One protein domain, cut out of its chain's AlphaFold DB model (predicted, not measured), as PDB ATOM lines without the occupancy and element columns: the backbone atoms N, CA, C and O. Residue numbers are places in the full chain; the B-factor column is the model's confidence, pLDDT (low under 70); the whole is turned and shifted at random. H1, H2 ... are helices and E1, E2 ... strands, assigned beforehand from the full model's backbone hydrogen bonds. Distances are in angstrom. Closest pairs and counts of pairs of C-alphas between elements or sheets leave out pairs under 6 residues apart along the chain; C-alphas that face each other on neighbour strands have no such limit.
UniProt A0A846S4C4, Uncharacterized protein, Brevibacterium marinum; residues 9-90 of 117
ATOM      1  N   GLU A   9      29.006   4.746  36.370       75.19
ATOM      2  CA  GLU A   9      30.414   4.923  36.701       75.19
ATOM      3  C   GLU A   9      30.830   6.323  36.249       75.19
ATOM      4  O   GLU A   9      30.666   6.683  35.079       75.19
ATOM      5  N   ALA A  10      31.340   7.123  37.185       76.50
ATOM      6  CA  ALA A  10      31.836   8.459  36.889       76.50
ATOM      7  C   ALA A  10      33.160   8.355  36.120       76.50
ATOM      8  O   ALA A  10      34.114   7.741  36.597       76.50
ATOM      9  N   GLN A  11      33.227   8.956  34.934       75.00
ATOM     10  CA  GLN A  11      34.448   9.001  34.132       75.00
ATOM     11  C   GLN A  11      35.339  10.192  34.506       75.00
ATOM     12  O   GLN A  11      34.951  11.079  35.268       75.00
ATOM     13  N   GLU A  12      36.554  10.228  33.954       73.31
ATOM     14  CA  GLU A  12      37.481  11.334  34.187       73.31
ATOM     15  C   GLU A  12      36.872  12.687  33.792       73.31
ATOM     16  O   GLU A  12      36.293  12.865  32.716       73.31
ATOM     17  N   ALA A  13      37.028  13.664  34.687       72.06
ATOM     18  CA  ALA A  13      36.498  15.001  34.493       72.06
ATOM     19  C   ALA A  13      37.167  15.681  33.291       72.06
ATOM     20  O   ALA A  13      38.382  15.893  33.274       72.06
ATOM     21  N   ARG A  14      36.365  16.117  32.320       76.25
ATOM     22  CA  ARG A  14      36.833  16.871  31.154       76.25
ATOM     23  C   ARG A  14      36.510  18.357  31.297       76.25
ATOM     24  O   ARG A  14      35.468  18.744  31.827       76.25
ATOM     25  N   ARG A  15      37.415  19.217  30.820       66.69
ATOM     26  CA  ARG A  15      37.190  20.670  30.757       66.69
ATOM     27  C   ARG A  15      36.496  21.034  29.447       66.69
ATOM     28  O   ARG A  15      37.050  20.839  28.370       66.69
ATOM     29  N   GLY A  16      35.299  21.596  29.554       68.94
ATOM     30  CA  GLY A  16      34.550  22.166  28.446       68.94
ATOM     31  C   GLY A  16      35.144  23.485  27.944       68.94
ATOM     32  O   GLY A  16      35.945  24.143  28.614       68.94
ATOM     33  N   ARG A  17      34.689  23.911  26.759       63.50
ATOM     34  CA  ARG A  17      35.239  25.013  25.940       63.50
ATOM     35  C   ARG A  17      35.328  26.392  26.627       63.50
ATOM     36  O   ARG A  17      35.969  27.289  26.094       63.50
ATOM     37  N   ARG A  18      34.691  26.583  27.789       68.88
ATOM     38  CA  ARG A  18      34.708  27.830  28.585       68.88
ATOM     39  C   ARG A  18      35.082  27.617  30.062       68.88
ATOM     40  O   ARG A  18      34.692  28.404  30.912       68.88
ATOM     41  N   GLY A  19      35.809  26.545  30.386       68.75
ATOM     42  CA  GLY A  19      36.280  26.276  31.754       68.75
ATOM     43  C   GLY A  19      35.297  25.514  32.651       68.75
ATOM     44  O   GLY A  19      35.644  25.202  33.789       68.75
ATOM     45  N   ALA A  20      34.113  25.157  32.141       62.34
ATOM     46  CA  ALA A  20      33.193  24.245  32.818       62.34
ATOM     47  C   ALA A  20      33.844  22.861  32.994       62.34
ATOM     48  O   ALA A  20      34.473  22.357  32.064       62.34
ATOM     49  N   ARG A  21      33.721  22.251  34.177       66.06
ATOM     50  CA  ARG A  21      34.100  20.848  34.400       66.06
ATOM     51  C   ARG A  21      32.868  19.977  34.190       66.06
ATOM     52  O   ARG A  21      31.873  20.169  34.877       66.06
ATOM     53  N   GLU A  22      32.961  19.023  33.276       63.56
ATOM     54  CA  GLU A  22      31.973  17.957  33.110       63.56
ATOM     55  C   GLU A  22      32.573  16.646  33.611       63.56
ATOM     56  O   GLU A  22      33.723  16.339  33.301       63.56
ATOM     57  N   ILE A  23      31.790  15.870  34.358       68.88
ATOM     58  CA  ILE A  23      32.096  14.481  34.711       68.88
ATOM     59  C   ILE A  23      31.097  13.632  33.920       68.88
ATOM     60  O   ILE A  23      29.916  13.646  34.262       68.88
ATOM     61  N   PRO A  24      31.506  12.990  32.812       72.00
ATOM     62  CA  PRO A  24      30.614  12.121  32.058       72.00
ATOM     63  C   PRO A  24      30.261  10.883  32.887       72.00
ATOM     64  O   PRO A  24      31.155  10.220  33.412       72.00
ATOM     65  N   ASP A  25      28.978  10.547  32.967       70.50
ATOM     66  CA  ASP A  25      28.525   9.308  33.595       70.50
ATOM     67  C   ASP A  25      28.383   8.201  32.543       70.50
ATOM     68  O   ASP A  25      27.748   8.389  31.501       70.50
ATOM     69  N   ARG A  26      28.953   7.024  32.814       70.25
ATOM     70  CA  ARG A  26      28.809   5.824  31.981       70.25
ATOM     71  C   ARG A  26      27.857   4.841  32.646       70.25
ATOM     72  O   ARG A  26      28.104   4.422  33.769       70.25
ATOM     73  N   ALA A  27      26.813   4.404  31.948       69.12
ATOM     74  CA  ALA A  27      25.978   3.310  32.437       69.12
ATOM     75  C   ALA A  27      26.802   2.021  32.591       69.12
ATOM     76  O   ALA A  27      27.459   1.574  31.651       69.12
ATOM     77  N   THR A  28      26.756   1.415  33.777       62.62
ATOM     78  CA  THR A  28      27.466   0.158  34.097       62.62
ATOM     79  C   THR A  28      26.719  -1.080  33.610       62.62
ATOM     80  O   THR A  28      27.232  -2.194  33.664       62.62
ATOM     81  N   GLY A  29      25.470  -0.887  33.191       60.25
ATOM     82  CA  GLY A  29      24.545  -1.946  32.834       60.25
ATOM     83  C   GLY A  29      23.879  -2.632  34.031       60.25
ATOM     84  O   GLY A  29      23.066  -3.516  33.806       60.25
ATOM     85  N   LYS A  30      24.149  -2.225  35.287       53.28
ATOM     86  CA  LYS A  30      23.584  -2.878  36.491       53.28
ATOM     87  C   LYS A  30      22.059  -3.000  36.511       53.28
ATOM     88  O   LYS A  30      21.557  -3.963  37.075       53.28
ATOM     89  N   SER A  31      21.334  -2.077  35.878       54.16
ATOM     90  CA  SER A  31      19.872  -2.159  35.740       54.16
ATOM     91  C   SER A  31      19.398  -3.389  34.970       54.16
ATOM     92  O   SER A  31      18.299  -3.860  35.223       54.16
ATOM     93  N   TRP A  32      20.226  -3.922  34.073       54.91
ATOM     94  CA  TRP A  32      19.912  -5.088  33.247       54.91
ATOM     95  C   TRP A  32      20.235  -6.422  33.932       54.91
ATOM     96  O   TRP A  32      19.896  -7.468  33.397       54.91
ATOM     97  N   TYR A  33      20.901  -6.391  35.093       54.91
ATOM     98  CA  TYR A  33      21.340  -7.584  35.840       54.91
ATOM     99  C   TYR A  33      20.580  -7.770  37.157       54.91
ATOM    100  O   TYR A  33      20.943  -8.615  37.974       54.91
ATOM    101  N   LEU A  34      19.551  -6.955  37.398       55.34
ATOM    102  CA  LEU A  34      18.669  -7.137  38.539       55.34
ATOM    103  C   LEU A  34      17.758  -8.331  38.262       55.34
ATOM    104  O   LEU A  34      16.799  -8.226  37.501       55.34
ATOM    105  N   ASN A  35      18.035  -9.449  38.934       55.31
ATOM    106  CA  ASN A  35      16.982 -10.398  39.260       55.31
ATOM    107  C   ASN A  35      16.037  -9.654  40.209       55.31
ATOM    108  O   ASN A  35      16.328  -9.498  41.395       55.31
ATOM    109  N   ALA A  36      14.974  -9.076  39.654       54.78
ATOM    110  CA  ALA A  36      14.094  -8.163  40.373       54.78
ATOM    111  C   ALA A  36      13.266  -8.843  41.477       54.78
ATOM    112  O   ALA A  36      12.454  -8.176  42.115       54.78
ATOM    113  N   GLY A  37      13.478 -10.137  41.739       63.66
ATOM    114  CA  GLY A  37      12.599 -10.916  42.595       63.66
ATOM    115  C   GLY A  37      11.230 -10.991  41.931       63.66
ATOM    116  O   GLY A  37      11.117 -11.478  40.806       63.66
ATOM    117  N   ASP A  38      10.207 -10.461  42.593       58.81
ATOM    118  CA  ASP A  38       8.878 -10.350  42.004       58.81
ATOM    119  C   ASP A  38       8.918  -9.446  40.764       58.81
ATOM    120  O   ASP A  38       9.208  -8.248  40.839       58.81
ATOM    121  N   MET A  39       8.597 -10.016  39.601       62.59
ATOM    122  CA  MET A  39       8.359  -9.236  38.392       62.59
ATOM    123  C   MET A  39       7.252  -8.214  38.663       62.59
ATOM    124  O   MET A  39       6.091  -8.570  38.864       62.59
ATOM    125  N   THR A  40       7.604  -6.931  38.638       68.75
ATOM    126  CA  THR A  40       6.629  -5.852  38.807       68.75
ATOM    127  C   THR A  40       6.123  -5.379  37.443       68.75
ATOM    128  O   THR A  40       6.885  -5.289  36.479       68.75
ATOM    129  N   HIS A  41       4.832  -5.044  37.359       73.69
ATOM    130  CA  HIS A  41       4.192  -4.512  36.146       73.69
ATOM    131  C   HIS A  41       4.982  -3.363  35.472       73.69
ATOM    132  O   HIS A  41       5.163  -3.410  34.255       73.69
ATOM    133  N   PRO A  42       5.575  -2.402  36.217       81.50
ATOM    134  CA  PRO A  42       6.350  -1.316  35.613       81.50
ATOM    135  C   PRO A  42       7.591  -1.764  34.827       81.50
ATOM    136  O   PRO A  42       8.006  -1.071  33.901       81.50
ATOM    137  N   MET A  43       8.205  -2.899  35.177       74.50
ATOM    138  CA  MET A  43       9.356  -3.415  34.424       74.50
ATOM    139  C   MET A  43       8.943  -3.947  33.055       74.50
ATOM    140  O   MET A  43       9.656  -3.740  32.074       74.50
ATOM    141  N   ILE A  44       7.781  -4.602  32.987       81.69
ATOM    142  CA  ILE A  44       7.205  -5.071  31.726       81.69
ATOM    143  C   ILE A  44       6.843  -3.864  30.858       81.69
ATOM    144  O   ILE A  44       7.225  -3.828  29.692       81.69
ATOM    145  N   ASP A  45       6.189  -2.852  31.433       85.56
ATOM    146  CA  ASP A  45       5.808  -1.635  30.706       85.56
ATOM    147  C   ASP A  45       7.028  -0.912  30.118       85.56
ATOM    148  O   ASP A  45       7.008  -0.480  28.964       85.56
ATOM    149  N   ALA A  46       8.120  -0.817  30.887       83.81
ATOM    150  CA  ALA A  46       9.365  -0.218  30.421       83.81
ATOM    151  C   ALA A  46       9.971  -0.991  29.239       83.81
ATOM    152  O   ALA A  46      10.389  -0.374  28.258       83.81
ATOM    153  N   PHE A  47       9.977  -2.326  29.303       83.62
ATOM    154  CA  PHE A  47      10.449  -3.154  28.194       83.62
ATOM    155  C   PHE A  47       9.565  -3.004  26.949       83.62
ATOM    156  O   PHE A  47      10.090  -2.873  25.846       83.62
ATOM    157  N   VAL A  48       8.238  -2.985  27.105       88.44
ATOM    158  CA  VAL A  48       7.306  -2.778  25.981       88.44
ATOM    159  C   VAL A  48       7.568  -1.431  25.311       88.44
ATOM    160  O   VAL A  48       7.679  -1.376  24.090       88.44
ATOM    161  N   ALA A  49       7.756  -0.364  26.090       89.00
ATOM    162  CA  ALA A  49       8.072   0.956  25.552       89.00
ATOM    163  C   ALA A  49       9.405   0.981  24.777       89.00
ATOM    164  O   ALA A  49       9.494   1.599  23.714       89.00
ATOM    165  N   GLU A  50      10.442   0.301  25.278       86.12
ATOM    166  CA  GLU A  50      11.725   0.170  24.576       86.12
ATOM    167  C   GLU A  50      11.576  -0.628  23.275       86.12
ATOM    168  O   GLU A  50      12.012  -0.173  22.213       86.12
ATOM    169  N   PHE A  51      10.903  -1.778  23.333       86.88
ATOM    170  CA  PHE A  51      10.630  -2.625  22.176       86.88
ATOM    171  C   PHE A  51       9.835  -1.879  21.094       86.88
ATOM    172  O   PHE A  51      10.159  -1.969  19.909       86.88
ATOM    173  N   ASP A  52       8.845  -1.078  21.494       90.56
ATOM    174  CA  ASP A  52       8.040  -0.263  20.585       90.56
ATOM    175  C   ASP A  52       8.809   0.907  19.961       90.56
ATOM    176  O   ASP A  52       8.412   1.398  18.901       90.56
ATOM    177  N   SER A  53       9.926   1.325  20.560       89.12
ATOM    178  CA  SER A  53      10.798   2.370  20.011       89.12
ATOM    179  C   SER A  53      11.805   1.855  18.972       89.12
ATOM    180  O   SER A  53      12.280   2.631  18.141       89.12
ATOM    181  N   ALA A  54      12.121   0.555  18.983       88.75
ATOM    182  CA  ALA A  54      13.093  -0.048  18.071       88.75
ATOM    183  C   ALA A  54      12.566  -0.111  16.620       88.75
ATOM    184  O   ALA A  54      11.360  -0.269  16.421       88.75
ATOM    185  N   PRO A  55      13.414  -0.049  15.578       90.62
ATOM    186  CA  PRO A  55      12.976  -0.262  14.196       90.62
ATOM    187  C   PRO A  55      12.312  -1.632  14.020       90.62
ATOM    188  O   PRO A  55      12.771  -2.622  14.587       90.62
ATOM    189  N   HIS A  56      11.223  -1.708  13.252       87.50
ATOM    190  CA  HIS A  56      10.412  -2.926  13.137       87.50
ATOM    191  C   HIS A  56      11.224  -4.127  12.619       87.50
ATOM    192  O   HIS A  56      11.052  -5.248  13.084       87.50
ATOM    193  N   GLU A  57      12.130  -3.895  11.676       90.81
ATOM    194  CA  GLU A  57      13.030  -4.882  11.078       90.81
ATOM    195  C   GLU A  57      14.066  -5.460  12.056       90.81
ATOM    196  O   GLU A  57      14.646  -6.511  11.790       90.81
ATOM    197  N   GLU A  58      14.271  -4.808  13.200       88.00
ATOM    198  CA  GLU A  58      15.179  -5.250  14.262       88.00
ATOM    199  C   GLU A  58      14.428  -5.878  15.441       88.00
ATOM    200  O   GLU A  58      15.039  -6.383  16.381       88.00
ATOM    201  N   ARG A  59      13.091  -5.886  15.412       87.56
ATOM    202  CA  ARG A  59      12.279  -6.526  16.446       87.56
ATOM    203  C   ARG A  59      12.190  -8.021  16.179       87.56
ATOM    204  O   ARG A  59      11.869  -8.462  15.081       87.56
ATOM    205  N   THR A  60      12.419  -8.824  17.211       84.62
ATOM    206  CA  THR A  60      12.163 -10.267  17.178       84.62
ATOM    207  C   THR A  60      11.355 -10.656  18.405       84.62
ATOM    208  O   THR A  60      11.771 -10.395  19.529       84.62
ATOM    209  N   LEU A  61      10.212 -11.311  18.188       84.38
ATOM    210  CA  LEU A  61       9.386 -11.891  19.243       84.38
ATOM    211  C   LEU A  61       9.191 -13.377  18.953       84.38
ATOM    212  O   LEU A  61       8.743 -13.758  17.870       84.38
ATOM    213  N   ARG A  62       9.506 -14.230  19.928       80.12
ATOM    214  CA  ARG A  62       9.247 -15.669  19.848       80.12
ATOM    215  C   ARG A  62       8.426 -16.092  21.053       80.12
ATOM    216  O   ARG A  62       8.825 -15.864  22.188       80.12
ATOM    217  N   ARG A  63       7.294 -16.745  20.790       79.62
ATOM    218  CA  ARG A  63       6.464 -17.389  21.807       79.62
ATOM    219  C   ARG A  63       6.640 -18.897  21.706       79.62
ATOM    220  O   ARG A  63       6.509 -19.459  20.623       79.62
ATOM    221  N   MET A  64       6.913 -19.533  22.837       82.81
ATOM    222  CA  MET A  64       6.994 -20.983  22.966       82.81
ATOM    223  C   MET A  64       5.972 -21.440  24.005       82.81
ATOM    224  O   MET A  64       5.805 -20.791  25.034       82.81
ATOM    225  N   ALA A  65       5.308 -22.558  23.731       82.38
ATOM    226  CA  ALA A  65       4.557 -23.313  24.721       82.38
ATOM    227  C   ALA A  65       5.058 -24.758  24.663       82.38
ATOM    228  O   ALA A  65       5.093 -25.352  23.587       82.38
ATOM    229  N   ALA A  66       5.483 -25.288  25.804       83.94
ATOM    230  CA  ALA A  66       5.974 -26.650  25.939       83.94
ATOM    231  C   ALA A  66       5.396 -27.262  27.216       83.94
ATOM    232  O   ALA A  66       5.179 -26.558  28.203       83.94
ATOM    233  N   MET A  67       5.140 -28.566  27.175       90.38
ATOM    234  CA  MET A  67       4.812 -29.347  28.361       90.38
ATOM    235  C   MET A  67       6.130 -29.782  28.990       90.38
ATOM    236  O   MET A  67       6.842 -30.575  28.385       90.38
ATOM    237  N   LEU A  68       6.460 -29.219  30.149       91.12
ATOM    238  CA  LEU A  68       7.698 -29.490  30.875       91.12
ATOM    239  C   LEU A  68       7.358 -29.935  32.297       91.12
ATOM    240  O   LEU A  68       6.437 -29.403  32.924       91.12
ATOM    241  N   THR A  69       8.100 -30.912  32.797       94.06
ATOM    242  CA  THR A  69       8.148 -31.264  34.218       94.06
ATOM    243  C   THR A  69       8.841 -30.161  35.025       94.06
ATOM    244  O   THR A  69       9.454 -29.258  34.459       94.06
ATOM    245  N   ALA A  70       8.749 -30.217  36.357       91.06
ATOM    246  CA  ALA A  70       9.425 -29.246  37.222       91.06
ATOM    247  C   ALA A  70      10.950 -29.244  37.004       91.06
ATOM    248  O   ALA A  70      11.523 -28.179  36.787       91.06
ATOM    249  N   ASP A  71      11.569 -30.426  36.955       95.31
ATOM    250  CA  ASP A  71      13.014 -30.569  36.735       95.31
ATOM    251  C   ASP A  71      13.438 -30.009  35.366       95.31
ATOM    252  O   ASP A  71      14.455 -29.329  35.252       95.31
ATOM    253  N   GLU A  72      12.629 -30.224  34.321       95.06
ATOM    254  CA  GLU A  72      12.890 -29.671  32.984       95.06
ATOM    255  C   GLU A  72      12.715 -28.145  32.926       95.06
ATOM    256  O   GLU A  72      13.391 -27.476  32.144       95.06
ATOM    257  N   VAL A  73      11.818 -27.569  33.736       92.62
ATOM    258  CA  VAL A  73      11.686 -26.108  33.855       92.62
ATOM    259  C   VAL A  73      12.939 -25.509  34.495       92.62
ATOM    260  O   VAL A  73      13.420 -24.476  34.024       92.62
ATOM    261  N   ASP A  74      13.471 -26.142  35.539       92.88
ATOM    262  CA  ASP A  74      14.685 -25.669  36.205       92.88
ATOM    263  C   ASP A  74      15.911 -25.822  35.293       92.88
ATOM    264  O   ASP A  74      16.644 -24.852  35.101       92.88
ATOM    265  N   GLU A  75      16.052 -26.954  34.588       95.88
ATOM    266  CA  GLU A  75      17.091 -27.118  33.559       95.88
ATOM    267  C   GLU A  75      16.993 -26.027  32.478       95.88
ATOM    268  O   GLU A  75      18.000 -25.450  32.058       95.88
ATOM    269  N   PHE A  76      15.781 -25.718  32.009       93.12
ATOM    270  CA  PHE A  76      15.588 -24.694  30.986       93.12
ATOM    271  C   PHE A  76      16.063 -23.320  31.469       93.12
ATOM    272  O   PHE A  76      16.738 -22.610  30.719       93.12
ATOM    273  N   ARG A  77      15.722 -22.941  32.707       89.56
ATOM    274  CA  ARG A  77      16.151 -21.671  33.311       89.56
ATOM    275  C   ARG A  77      17.669 -21.603  33.419       89.56
ATOM    276  O   ARG A  77      18.255 -20.651  32.908       89.56
ATOM    277  N   ASP A  78      18.292 -22.650  33.950       91.81
ATOM    278  CA  ASP A  78      19.746 -22.728  34.102       91.81
ATOM    279  C   ASP A  78      20.469 -22.570  32.758       91.81
ATOM    280  O   ASP A  78      21.492 -21.888  32.648       91.81
ATOM    281  N   ARG A  79      19.923 -23.160  31.690       95.00
ATOM    282  CA  ARG A  79      20.500 -23.060  30.343       95.00
ATOM    283  C   ARG A  79      20.349 -21.674  29.725       95.00
ATOM    284  O   ARG A  79      21.248 -21.247  29.000       95.00
ATOM    285  N   ILE A  80      19.242 -20.977  29.980       90.88
ATOM    286  CA  ILE A  80      19.061 -19.584  29.545       90.88
ATOM    287  C   ILE A  80      20.037 -18.668  30.287       90.88
ATOM    288  O   ILE A  80      20.704 -17.854  29.646       90.88
ATOM    289  N   ASP A  81      20.185 -18.847  31.598       85.00
ATOM    290  CA  ASP A  81      21.116 -18.060  32.410       85.00
ATOM    291  C   ASP A  81      22.570 -18.282  31.974       85.00
ATOM    292  O   ASP A  81      23.319 -17.323  31.770       85.00
ATOM    293  N   ALA A  82      22.958 -19.538  31.730       89.12
ATOM    294  CA  ALA A  82      24.277 -19.869  31.198       89.12
ATOM    295  C   ALA A  82      24.533 -19.212  29.830       89.12
ATOM    296  O   ALA A  82      25.626 -18.700  29.582       89.12
ATOM    297  N   LEU A  83      23.524 -19.178  28.953       90.44
ATOM    298  CA  LEU A  83      23.617 -18.523  27.649       90.44
ATOM    299  C   LEU A  83      23.791 -17.003  27.788       90.44
ATOM    300  O   LEU A  83      24.594 -16.399  27.073       90.44
ATOM    301  N   PHE A  84      23.062 -16.373  28.710       85.19
ATOM    302  CA  PHE A  84      23.221 -14.948  28.995       85.19
ATOM    303  C   PHE A  84      24.624 -14.631  29.502       85.19
ATOM    304  O   PHE A  84      25.248 -13.695  28.993       85.19
ATOM    305  N   GLU A  85      25.156 -15.423  30.433       84.12
ATOM    306  CA  GLU A  85      26.519 -15.234  30.932       84.12
ATOM    307  C   GLU A  85      27.566 -15.455  29.830       84.12
ATOM    308  O   GLU A  85      28.512 -14.672  29.691       84.12
ATOM    309  N   GLU A  86      27.367 -16.456  28.967       88.81
ATOM    310  CA  GLU A  86      28.255 -16.718  27.837       88.81
ATOM    311  C   GLU A  86      28.373 -15.486  26.931       88.81
ATOM    312  O   GLU A  86      29.482 -15.017  26.668       88.81
ATOM    313  N   PHE A  87      27.253 -14.923  26.471       84.94
ATOM    314  CA  PHE A  87      27.272 -13.765  25.574       84.94
ATOM    315  C   PHE A  87      27.685 -12.473  26.279       84.94
ATOM    316  O   PHE A  87      28.325 -11.624  25.656       84.94
ATOM    317  N   ARG A  88      27.396 -12.342  27.577       76.62
ATOM    318  CA  ARG A  88      27.859 -11.233  28.416       76.62
ATOM    319  C   ARG A  88      29.379 -11.202  28.544       76.62
ATOM    320  O   ARG A  88      29.970 -10.125  28.501       76.62
ATOM    321  N   SER A  89      30.012 -12.360  28.721       79.69
ATOM    322  CA  SER A  89      31.463 -12.451  28.916       79.69
ATOM    323  C   SER A  89      32.264 -12.145  27.639       79.69
ATOM    324  O   SER A  89      33.474 -11.893  27.691       79.69
ATOM    325  N   ARG A  90      31.605 -12.109  26.471       82.62
ATOM    326  CA  ARG A  90      32.246 -11.783  25.193       82.62
ATOM    327  C   ARG A  90      32.585 -10.294  25.125       82.62
ATOM    328  O   ARG A  90      31.749  -9.420  25.329       82.62
TER     329      ARG A  90
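What this domain is: This is residues 9 to 90 of the 117 residues of an uncharacterized protein of Brevibacterium marinum (UniProt A0A846S4C4). The printed part is an open, spread-out trace without a packed core: the long helix H3 makes one end of its length, a narrow looped-back arm of residues 9 to 27, which includes the short strand E1, makes the other, and H2 stands off to one side, joined to the rest by thin links. From the tiny helix H1 through H2 to H3 the backbone makes a wide frame with an empty middle, and no two helices touch. The printed part has 82 residues, with one named strand and three named helices in the order E1, H1, H2, H3; the class is mostly helix, although under half of the residues are in named elements. It is extended, with a radius of gyration of the C-alphas of 19.5 A and spans of 64 by 28 by 26 A.

How they stand to each other: H3, residues 70 to 89, is the longest helix, and residues 77 to 89 of it stand free. H2, residues 41 to 53, is apart from H3, with no C-alpha of the one within 8 A of the other. H1, residues 30 to 33, is apart from both H2 and H3. E1, residues 25 to 27, and H1 meet only through their link, while E1 is apart from H2 and from H3. E1 pairs with no named strand, but residues 9 to 10 pair with residues 25 to 26 of E1, antiparallel, and residues 14 to 15 pair with residues 21 to 22, also antiparallel. In H2 and H3 every O i to N i+4 pair is within hydrogen-bond range; H1 is too short for such a pair, and its one O i to N i+3 pair is within range.

Where its parts are: H3 is 28.9 A long from C-alpha 70 at (9.425, -29.246, 37.222) to C-alpha 89 at (31.463, -12.451, 28.916). H2 is 18.7 A long and begins with C-alpha 41 at (4.192, -4.512, 36.146). H1 measures 5.3 A from Lys 30 to Tyr 33. E1 measures 6.6 A and begins with C-alpha 25 at (28.525, 9.308, 33.595).

The domain as a whole: The two C-alphas farthest apart are those of Arg 18 and Thr 69, at 65.0 A. The first and last printed C-alphas, of Glu 9 and Arg 90, are 20.4 A apart. The printed part has no cut. The link from E1 to H1 is tight, that from H1 to H2 is short with 7 residues, and that from H2 to H3 is long with 16. The mean pLDDT of the printed part is 78.5, and the model's confidence is low, under 70, at residues 15 to 23 and 27 to 40; H1 has a mean of 54, and H3 one of 89.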